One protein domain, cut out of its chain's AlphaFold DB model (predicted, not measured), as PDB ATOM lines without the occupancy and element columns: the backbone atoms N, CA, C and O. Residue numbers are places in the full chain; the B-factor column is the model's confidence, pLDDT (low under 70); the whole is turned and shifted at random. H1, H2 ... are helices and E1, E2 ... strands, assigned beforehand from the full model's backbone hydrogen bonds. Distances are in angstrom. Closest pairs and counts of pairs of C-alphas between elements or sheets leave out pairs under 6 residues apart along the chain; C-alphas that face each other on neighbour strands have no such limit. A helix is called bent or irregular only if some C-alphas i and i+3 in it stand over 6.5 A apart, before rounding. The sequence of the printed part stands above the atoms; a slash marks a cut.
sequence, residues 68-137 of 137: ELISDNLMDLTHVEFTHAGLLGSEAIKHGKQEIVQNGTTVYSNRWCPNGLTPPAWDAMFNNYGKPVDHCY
ATOM      1  N   GLU A  68      83.959 108.338 114.318       97.56
ATOM      2  CA  GLU A  68      83.148 107.114 114.233       97.56
ATOM      3  C   GLU A  68      82.977 106.638 112.786       97.56
ATOM      4  O   GLU A  68      83.051 105.444 112.527       97.56
ATOM      5  N   LEU A  69      82.869 107.561 111.823       96.88
ATOM      6  CA  LEU A  69      82.778 107.205 110.402       96.88
ATOM      7  C   LEU A  69      84.078 106.583 109.879       96.88
ATOM      8  O   LEU A  69      84.044 105.754 108.972       96.88
ATOM      9  N   ILE A  70      85.222 106.986 110.437       95.75
ATOM     10  CA  ILE A  70      86.522 106.410 110.082       95.75
ATOM     11  C   ILE A  70      86.671 105.032 110.724       95.75
ATOM     12  O   ILE A  70      87.105 104.100 110.053       95.75
ATOM     13  N   SER A  71      86.250 104.877 111.981       94.56
ATOM     14  CA  SER A  71      86.196 103.571 112.642       94.56
ATOM     15  C   SER A  71      85.318 102.583 111.868       94.56
ATOM     16  O   SER A  71      85.775 101.482 111.569       94.56
ATOM     17  N   ASP A  72      84.106 102.982 111.469       94.31
ATOM     18  CA  ASP A  72      83.205 102.148 110.663       94.31
ATOM     19  C   ASP A  72      83.833 101.781 109.313       94.31
ATOM     20  O   ASP A  72      83.800 100.621 108.905       94.31
ATOM     21  N   ASN A  73      84.460 102.752 108.639       93.31
ATOM     22  CA  ASN A  73      85.151 102.518 107.374       93.31
ATOM     23  C   ASN A  73      86.292 101.500 107.510       93.31
ATOM     24  O   ASN A  73      86.400 100.609 106.672       93.31
ATOM     25  N   LEU A  74      87.124 101.609 108.549       92.44
ATOM     26  CA  LEU A  74      88.250 100.699 108.769       92.44
ATOM     27  C   LEU A  74      87.794  99.289 109.167       92.44
ATOM     28  O   LEU A  74      88.440  98.313 108.794       92.44
ATOM     29  N   MET A  75      86.682  99.174 109.895       91.81
ATOM     30  CA  MET A  75      86.146  97.887 110.349       91.81
ATOM     31  C   MET A  75      85.336  97.143 109.275       91.81
ATOM     32  O   MET A  75      85.147  95.926 109.384       91.81
ATOM     33  N   ASP A  76      84.871  97.838 108.236       88.12
ATOM     34  CA  ASP A  76      84.089  97.266 107.143       88.12
ATOM     35  C   ASP A  76      84.898  97.145 105.848       88.12
ATOM     36  O   ASP A  76      85.034  98.093 105.085       88.12
ATOM     37  N   LEU A  77      85.345  95.941 105.504       86.62
ATOM     38  CA  LEU A  77      86.045  95.706 104.237       86.62
ATOM     39  C   LEU A  77      85.115  95.450 103.037       86.62
ATOM     40  O   LEU A  77      85.597  95.041 101.979       86.62
ATOM     41  N   THR A  78      83.793  95.622 103.151       84.19
ATOM     42  CA  THR A  78      82.882  95.450 102.000       84.19
ATOM     43  C   THR A  78      83.009  96.576 100.972       84.19
ATOM     44  O   THR A  78      82.784  96.353  99.783       84.19
ATOM     45  N   HIS A  79      83.453  97.768 101.382       89.31
ATOM     46  CA  HIS A  79      83.617  98.911 100.478       89.31
ATOM     47  C   HIS A  79      84.873  98.831  99.590       89.31
ATOM     48  O   HIS A  79      84.964  99.567  98.605       89.31
ATOM     49  N   VAL A  80      85.839  97.958  99.913       87.00
ATOM     50  CA  VAL A  80      87.162  97.910  99.258       87.00
ATOM     51  C   VAL A  80      87.045  97.739  97.745       87.00
ATOM     52  O   VAL A  80      87.772  98.375  96.982       87.00
ATOM     53  N   GLU A  81      86.091  96.937  97.288       80.62
ATOM     54  CA  GLU A  81      85.874  96.676  95.861       80.62
ATOM     55  C   GLU A  81      85.343  97.875  95.084       80.62
ATOM     56  O   GLU A  81      85.586  97.983  93.883       80.62
ATOM     57  N   PHE A  82      84.620  98.766  95.757       86.25
ATOM     58  CA  PHE A  82      83.956  99.897  95.125       86.25
ATOM     59  C   PHE A  82      84.817 101.152  95.233       86.25
ATOM     60  O   PHE A  82      85.091 101.807  94.230       86.25
ATOM     61  N   THR A  83      85.291 101.465  96.439       89.00
ATOM     62  CA  THR A  83      86.037 102.699  96.715       89.00
ATOM     63  C   THR A  83      87.516 102.579  96.347       89.00
ATOM     64  O   THR A  83      88.123 103.570  95.950       89.00
ATOM     65  N   HIS A  84      88.102 101.377  96.421       87.56
ATOM     66  CA  HIS A  84      89.507 101.121  96.064       87.56
ATOM     67  C   HIS A  84      89.657 100.274  94.792       87.56
ATOM     68  O   HIS A  84      90.649  99.550  94.623       87.56
ATOM     69  N   ALA A  85      88.672 100.364  93.892       80.56
ATOM     70  CA  ALA A  85      88.652  99.646  92.626       80.56
ATOM     71  C   ALA A  85      89.957  99.859  91.836       80.56
ATOM     72  O   ALA A  85      90.392 100.986  91.605       80.56
ATOM     73  N   GLY A  86      90.592  98.757  91.428       81.44
ATOM     74  CA  GLY A  86      91.846  98.783  90.669       81.44
ATOM     75  C   GLY A  86      93.107  99.102  91.479       81.44
ATOM     76  O   GLY A  86      94.182  99.145  90.887       81.44
ATOM     77  N   LEU A  87      93.008  99.293  92.802       85.81
ATOM     78  CA  LEU A  87      94.160  99.589  93.660       85.81
ATOM     79  C   LEU A  87      94.356  98.559  94.779       85.81
ATOM     80  O   LEU A  87      95.423  97.951  94.853       85.81
ATOM     81  N   LEU A  88      93.338  98.354  95.626       85.56
ATOM     82  CA  LEU A  88      93.426  97.489  96.817       85.56
ATOM     83  C   LEU A  88      92.496  96.266  96.774       85.56
ATOM     84  O   LEU A  88      92.602  95.390  97.627       85.56
ATOM     85  N   GLY A  89      91.595  96.185  95.793       80.31
ATOM     86  CA  GLY A  89      90.690  95.045  95.639       80.31
ATOM     87  C   GLY A  89      91.366  93.775  95.100       80.31
ATOM     88  O   GLY A  89      92.360  93.838  94.376       80.31
ATOM     89  N   SER A  90      90.777  92.618  95.413       82.19
ATOM     90  CA  SER A  90      91.115  91.300  94.857       82.19
ATOM     91  C   SER A  90      89.890  90.379  94.933       82.19
ATOM     92  O   SER A  90      89.113  90.473  95.882       82.19
ATOM     93  N   GLU A  91      89.711  89.459  93.976       83.00
ATOM     94  CA  GLU A  91      88.606  88.478  94.017       83.00
ATOM     95  C   GLU A  91      88.655  87.592  95.272       83.00
ATOM     96  O   GLU A  91      87.625  87.144  95.762       83.00
ATOM     97  N   ALA A  92      89.841  87.363  95.842       84.94
ATOM     98  CA  ALA A  92      89.949  86.601  97.083       84.94
ATOM     99  C   ALA A  92      89.326  87.339  98.276       84.94
ATOM    100  O   ALA A  92      88.799  86.689  99.174       84.94
ATOM    101  N   ILE A  93      89.331  88.677  98.272       82.25
ATOM    102  CA  ILE A  93      88.743  89.493  99.343       82.25
ATOM    103  C   ILE A  93      87.215  89.349  99.350       82.25
ATOM    104  O   ILE A  93      86.632  89.259 100.432       82.25
ATOM    105  N   LYS A  94      86.584  89.221  98.169       78.31
ATOM    106  CA  LYS A  94      85.138  88.942  98.004       78.31
ATOM    107  C   LYS A  94      84.706  87.657  98.690       78.31
ATOM    108  O   LYS A  94      83.625  87.570  99.264       78.31
ATOM    109  N   HIS A  95      85.537  86.628  98.558       83.62
ATOM    110  CA  HIS A  95      85.237  85.267  98.994       83.62
ATOM    111  C   HIS A  95      85.942  84.891 100.300       83.62
ATOM    112  O   HIS A  95      85.896  83.731 100.715       83.62
ATOM    113  N   GLY A  96      86.595  85.863 100.941       85.88
ATOM    114  CA  GLY A  96      87.326  85.668 102.177       85.88
ATOM    115  C   GLY A  96      86.412  85.178 103.293       85.88
ATOM    116  O   GLY A  96      85.291  85.663 103.471       85.88
ATOM    117  N   LYS A  97      86.897  84.219 104.079       90.31
ATOM    118  CA  LYS A  97      86.179  83.759 105.264       90.31
ATOM    119  C   LYS A  97      86.319  84.819 106.348       90.31
ATOM    120  O   LYS A  97      87.433  85.105 106.779       90.31
ATOM    121  N   GLN A  98      85.194  85.364 106.790       90.50
ATOM    122  CA  GLN A  98      85.156  86.303 107.904       90.50
ATOM    123  C   GLN A  98      84.991  85.583 109.241       90.50
ATOM    124  O   GLN A  98      84.286  84.576 109.343       90.50
ATOM    125  N   GLU A  99      85.616  86.139 110.266       93.38
ATOM    126  CA  GLU A  99      85.461  85.735 111.654       93.38
ATOM    127  C   GLU A  99      85.461  86.982 112.536       93.38
ATOM    128  O   GLU A  99      86.298  87.865 112.371       93.38
ATOM    129  N   ILE A 100      84.520  87.046 113.474       94.88
ATOM    130  CA  ILE A 100      84.448  88.130 114.451       94.88
ATOM    131  C   ILE A 100      84.718  87.528 115.823       94.88
ATOM    132  O   ILE A 100      84.028  86.598 116.242       94.88
ATOM    133  N   VAL A 101      85.713  88.071 116.519       96.00
ATOM    134  CA  VAL A 101      86.082  87.658 117.875       96.00
ATOM    135  C   VAL A 101      85.991  88.868 118.788       96.00
ATOM    136  O   VAL A 101      86.520  89.926 118.467       96.00
ATOM    137  N   GLN A 102      85.346  88.718 119.942       97.12
ATOM    138  CA  GLN A 102      85.311  89.755 120.965       97.12
ATOM    139  C   GLN A 102      85.933  89.237 122.259       97.12
ATOM    140  O   GLN A 102      85.477  88.240 122.817       97.12
ATOM    141  N   ASN A 103      86.927  89.967 122.761       95.88
ATOM    142  CA  ASN A 103      87.614  89.699 124.017       95.88
ATOM    143  C   ASN A 103      87.488  90.931 124.918       95.88
ATOM    144  O   ASN A 103      88.208  91.913 124.748       95.88
ATOM    145  N   GLY A 104      86.555  90.897 125.871       95.00
ATOM    146  CA  GLY A 104      86.276  92.052 126.728       95.00
ATOM    147  C   GLY A 104      85.829  93.268 125.909       95.00
ATOM    148  O   GLY A 104      84.781  93.233 125.261       95.00
ATOM    149  N   THR A 105      86.628  94.334 125.944       93.44
ATOM    150  CA  THR A 105      86.401  95.591 125.213       93.44
ATOM    151  C   THR A 105      87.036  95.617 123.821       93.44
ATOM    152  O   THR A 105      86.833  96.577 123.085       93.44
ATOM    153  N   THR A 106      87.774  94.575 123.431       94.00
ATOM    154  CA  THR A 106      88.425  94.481 122.119       94.00
ATOM    155  C   THR A 106      87.597  93.629 121.163       94.00
ATOM    156  O   THR A 106      87.177  92.524 121.513       94.00
ATOM    157  N   VAL A 107      87.398  94.119 119.938       94.56
ATOM    158  CA  VAL A 107      86.730  93.399 118.845       94.56
ATOM    159  C   VAL A 107      87.709  93.238 117.686       94.56
ATOM    160  O   VAL A 107      88.334  94.206 117.264       94.56
ATOM    161  N   TYR A 108      87.811  92.021 117.164       93.38
ATOM    162  CA  TYR A 108      88.593  91.659 115.989       93.38
ATOM    163  C   TYR A 108      87.634  91.300 114.854       93.38
ATOM    164  O   TYR A 108      86.746  90.465 115.043       93.38
ATOM    165  N   SER A 109      87.807  91.925 113.689       92.56
ATOM    166  CA  SER A 109      87.079  91.619 112.452       92.56
ATOM    167  C   SER A 109      88.068  91.019 111.462       92.56
ATOM    168  O   SER A 109      88.676  91.731 110.671       92.56
ATOM    169  N   ASN A 110      88.268  89.708 111.555       91.81
ATOM    170  CA  ASN A 110      89.281  89.005 110.782       91.81
ATOM    171  C   ASN A 110      88.712  88.561 109.433       91.81
ATOM    172  O   ASN A 110      87.564  88.104 109.336       91.81
ATOM    173  N   ARG A 111      89.537  88.595 108.388       90.81
ATOM    174  CA  ARG A 111      89.214  88.040 107.073       90.81
ATOM    175  C   ARG A 111      90.400  87.270 106.496       90.81
ATOM    176  O   ARG A 111      91.435  87.837 106.160       90.81
ATOM    177  N   TRP A 112      90.205  85.966 106.304       92.56
ATOM    178  CA  TRP A 112      91.181  85.085 105.657       92.56
ATOM    179  C   TRP A 112      90.849  84.883 104.176       92.56
ATOM    180  O   TRP A 112      89.793  84.336 103.841       92.56
ATOM    181  N   CYS A 113      91.763  85.290 103.292       91.25
ATOM    182  CA  CYS A 113      91.592  85.245 101.839       91.25
ATOM    183  C   CYS A 113      92.780  84.511 101.184       91.25
ATOM    184  O   CYS A 113      93.765  85.152 100.807       91.25
ATOM    185  N   PRO A 114      92.737  83.176 101.044       91.25
ATOM    186  CA  PRO A 114      93.870  82.426 100.518       91.25
ATOM    187  C   PRO A 114      93.998  82.549  98.994       91.25
ATOM    188  O   PRO A 114      92.993  82.610  98.282       91.25
ATOM    189  N   ASN A 115      95.230  82.476  98.488       90.56
ATOM    190  CA  ASN A 115      95.559  82.374  97.057       90.56
ATOM    191  C   ASN A 115      94.950  83.473  96.160       90.56
ATOM    192  O   ASN A 115      94.560  83.209  95.019       90.56
ATOM    193  N   GLY A 116      94.869  84.710  96.646       88.81
ATOM    194  CA  GLY A 116      94.411  85.845  95.848       88.81
ATOM    195  C   GLY A 116      95.542  86.487  95.060       88.81
ATOM    196  O   GLY A 116      96.675  86.536  95.530       88.81
ATOM    197  N   LEU A 117      95.237  87.058  93.895       87.94
ATOM    198  CA  LEU A 117      96.191  87.939  93.219       87.94
ATOM    199  C   LEU A 117      96.538  89.121  94.129       87.94
ATOM    200  O   LEU A 117      95.641  89.689  94.763       87.94
ATOM    201  N   THR A 118      97.824  89.467  94.182       87.56
ATOM    202  CA  THR A 118      98.318  90.643  94.902       87.56
ATOM    203  C   THR A 118      97.599  91.894  94.388       87.56
ATOM    204  O   THR A 118      97.521  92.080  93.169       87.56
ATOM    205  N   PRO A 119      97.068  92.766  95.263       87.31
ATOM    206  CA  PRO A 119      96.424  93.995  94.830       87.31
ATOM    207  C   PRO A 119      97.451  94.915  94.146       87.31
ATOM    208  O   PRO A 119      98.601  94.961  94.595       87.31
ATOM    209  N   PRO A 120      97.071  95.667  93.097       87.94
ATOM    210  CA  PRO A 120      98.016  96.442  92.288       87.94
ATOM    211  C   PRO A 120      98.930  97.392  93.070       87.94
ATOM    212  O   PRO A 120     100.106  97.516  92.730       87.94
ATOM    213  N   ALA A 121      98.428  98.036  94.132       87.81
ATOM    214  CA  ALA A 121      99.250  98.907  94.976       87.81
ATOM    215  C   ALA A 121     100.384  98.135  95.668       87.81
ATOM    216  O   ALA A 121     101.535  98.573  95.647       87.81
ATOM    217  N   TRP A 122     100.067  96.977  96.249       86.12
ATOM    218  CA  TRP A 122     101.058  96.144  96.926       86.12
ATOM    219  C   TRP A 122     102.021  95.512  95.932       86.12
ATOM    220  O   TRP A 122     103.223  95.502  96.178       86.12
ATOM    221  N   ASP A 123     101.531  95.053  94.781       87.75
ATOM    222  CA  ASP A 123     102.394  94.466  93.759       87.75
ATOM    223  C   ASP A 123     103.444  95.480  93.283       87.75
ATOM    224  O   ASP A 123     104.637  95.183  93.291       87.75
ATOM    225  N   ALA A 124     103.029  96.722  93.007       87.38
ATOM    226  CA  ALA A 124     103.936  97.803  92.631       87.38
ATOM    227  C   ALA A 124     104.961  98.144  93.730       87.38
ATOM    228  O   ALA A 124     106.124  98.411  93.423       87.38
ATOM    229  N   MET A 125     104.555  98.115  95.005       85.62
ATOM    230  CA  MET A 125     105.459  98.355  96.139       85.62
ATOM    231  C   MET A 125     106.470  97.221  96.349       85.62
ATOM    232  O   MET A 125     107.599  97.479  96.761       85.62
ATOM    233  N   PHE A 126     106.101  95.979  96.034       85.38
ATOM    234  CA  PHE A 126     106.927  94.790  96.246       85.38
ATOM    235  C   PHE A 126     107.532  94.247  94.943       85.38
ATOM    236  O   PHE A 126     107.587  93.038  94.721       85.38
ATOM    237  N   ASN A 127     108.045  95.147  94.097       88.31
ATOM    238  CA  ASN A 127     108.782  94.828  92.866       88.31
ATOM    239  C   ASN A 127     107.994  94.007  91.825       88.31
ATOM    240  O   ASN A 127     108.596  93.248  91.064       88.31
ATOM    241  N   ASN A 128     106.673  94.174  91.760       87.19
ATOM    242  CA  ASN A 128     105.761  93.443  90.876       87.19
ATOM    243  C   ASN A 128     105.912  91.923  91.026       87.19
ATOM    244  O   ASN A 128     106.225  91.208  90.069       87.19
ATOM    245  N   TYR A 129     105.744  91.434  92.257       86.00
ATOM    246  CA  TYR A 129     105.851  90.019  92.602       86.00
ATOM    247  C   TYR A 129     104.980  89.117  91.708       86.00
ATOM    248  O   TYR A 129     105.412  88.022  91.334       86.00
ATOM    249  N   GLY A 130     103.774  89.567  91.347       81.06
ATOM    250  CA  GLY A 130     102.925  88.999  90.295       81.06
ATOM    251  C   GLY A 130     102.384  87.588  90.554       81.06
ATOM    252  O   GLY A 130     101.802  86.979  89.655       81.06
ATOM    253  N   LYS A 131     102.578  87.034  91.755       86.00
ATOM    254  CA  LYS A 131     102.105  85.697  92.149       86.00
ATOM    255  C   LYS A 131     100.980  85.792  93.178       86.00
ATOM    256  O   LYS A 131     100.921  86.783  93.901       86.00
ATOM    257  N   PRO A 132     100.122  84.760  93.287       88.38
ATOM    258  CA  PRO A 132      99.135  84.696  94.352       88.38
ATOM    259  C   PRO A 132      99.783  84.757  95.735       88.38
ATOM    260  O   PRO A 132     100.840  84.163  95.966       88.38
ATOM    261  N   VAL A 133      99.114  85.457  96.642       90.25
ATOM    262  CA  VAL A 133      99.461  85.578  98.056       90.25
ATOM    263  C   VAL A 133      98.219  85.322  98.900       90.25
ATOM    264  O   VAL A 133      97.085  85.446  98.426       90.25
ATOM    265  N   ASP A 134      98.439  84.966 100.156       91.12
ATOM    266  CA  ASP A 134      97.369  84.943 101.139       91.12
ATOM    267  C   ASP A 134      97.180  86.353 101.697       91.12
ATOM    268  O   ASP A 134      98.149  87.019 102.068       91.12
ATOM    269  N   HIS A 135      95.933  86.815 101.754       86.50
ATOM    270  CA  HIS A 135      95.583  88.112 102.325       86.50
ATOM    271  C   HIS A 135      94.933  87.866 103.682       86.50
ATOM    272  O   HIS A 135      93.952  87.123 103.786       86.50
ATOM    273  N   CYS A 136      95.498  88.487 104.711       80.56
ATOM    274  CA  CYS A 136      94.958  88.499 106.063       80.56
ATOM    275  C   CYS A 136      94.606  89.937 106.400       80.56
ATOM    276  O   CYS A 136      95.472  90.807 106.295       80.56
ATOM    277  N   TYR A 137      93.363  90.152 106.804       76.12
ATOM    278  CA  TYR A 137      92.904  91.409 107.373       76.12
ATOM    279  C   TYR A 137      92.329  91.163 108.757       76.12
ATOM    280  O   TYR A 137      91.809  90.038 108.963       76.12
TER     281      TYR A 137
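Overview. This is residues 68 to 137 of the 137 residues of the protein "VanA_C domain-containing protein" of Gammaproteobacteria bacterium (UniProt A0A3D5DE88). A long, narrow hairpin of two strands, E1 and E2, makes the long axis; E2 runs on past E1 and bends, and E3 pairs along its later part, giving a staggered three-stranded sheet. Short H3 packs on E2, H1 and H2 lie at one side of the sheet with the beginning of H1 sticking out at residues 68 to 73, and H4 sits near the end away from the hairpin's turn. The printed part has 70 residues with four named helices and three named strands, in the order H1 H2 H3 E1 E2 H4 E3; the sheet is E1 - E2 - E3, antiparallel, and the class is mixed, helices and strands. The whole is only just compact, close to loose, with a radius of gyration of the C-alphas of 13.3 A, and elongated, spanning 40 by 23 by 20 A.

Arrangement. Start at H1, residues 68 to 75, and go on to H2, residues 77 to 83: they are close but not clearly touching, about perpendicular at 81 degrees, and their closest C-alphas, Asn 73 and His 79, are 7.9 A apart. H3, residues 91 to 94, is close to H2 but not clearly touching it, the closest C-alphas being Thr 78 and Lys 94, 8.0 A apart. E1, residues 97 to 103, and E2, residues 106 to 117, form an antiparallel hairpin at 159 degrees; look for N 99 and O 110 at 2.9 A, within hydrogen-bond range. E2 bends by 68 degrees at residue 114. H4, residues 120 to 125, is not on the sheet and is apart from H3. E3, residues 132 to 136, is antiparallel to E2 at 175 degrees, with N 113 and O 135 within hydrogen-bond range at 2.9 A. H3 is on the sheet at a height of 6.5 A and only just over E2, where 3 of its C-alphas fall; the closest C-alphas are Ala 92 and Gly 116, 4.7 A apart. H1 only grazes the sheet, with residues 74 to 75, and H2 is not on it. Every O i to N i+4 pair is within hydrogen-bond range in H1 and H4; H2 has 1 of 3, beside 1 of 4 O i to N i+3 pairs, and H3 is too short for such an i+4 pair.

Along the chain. Find C-alpha 68 at (83.148, 107.114, 114.233); from there H1 runs 10.5 A to residue 75. H2, residues 77 to 83, covers 10.3 A and is irregular, but only just: C-alphas 78 and 81 are 6.9 A apart. After H3, residues 91 to 94, E1 goes 19.7 A from residue 97 to 103, and E2 returns 30.6 A from C-alpha 106 at (88.425, 94.481, 122.119) to residue 117. H4 takes residues 120 to 125, and E3, residues 132 to 136, ends after 13.0 A at C-alpha 136, (94.958, 88.499, 106.063).

Size, cuts and confidence. The C-alphas of Gly 104 and Asn 128 are the two farthest apart, 40.8 A. The printed part has no cut and no long link. Its mean pLDDT is 88.6, and no printed residue is under 70.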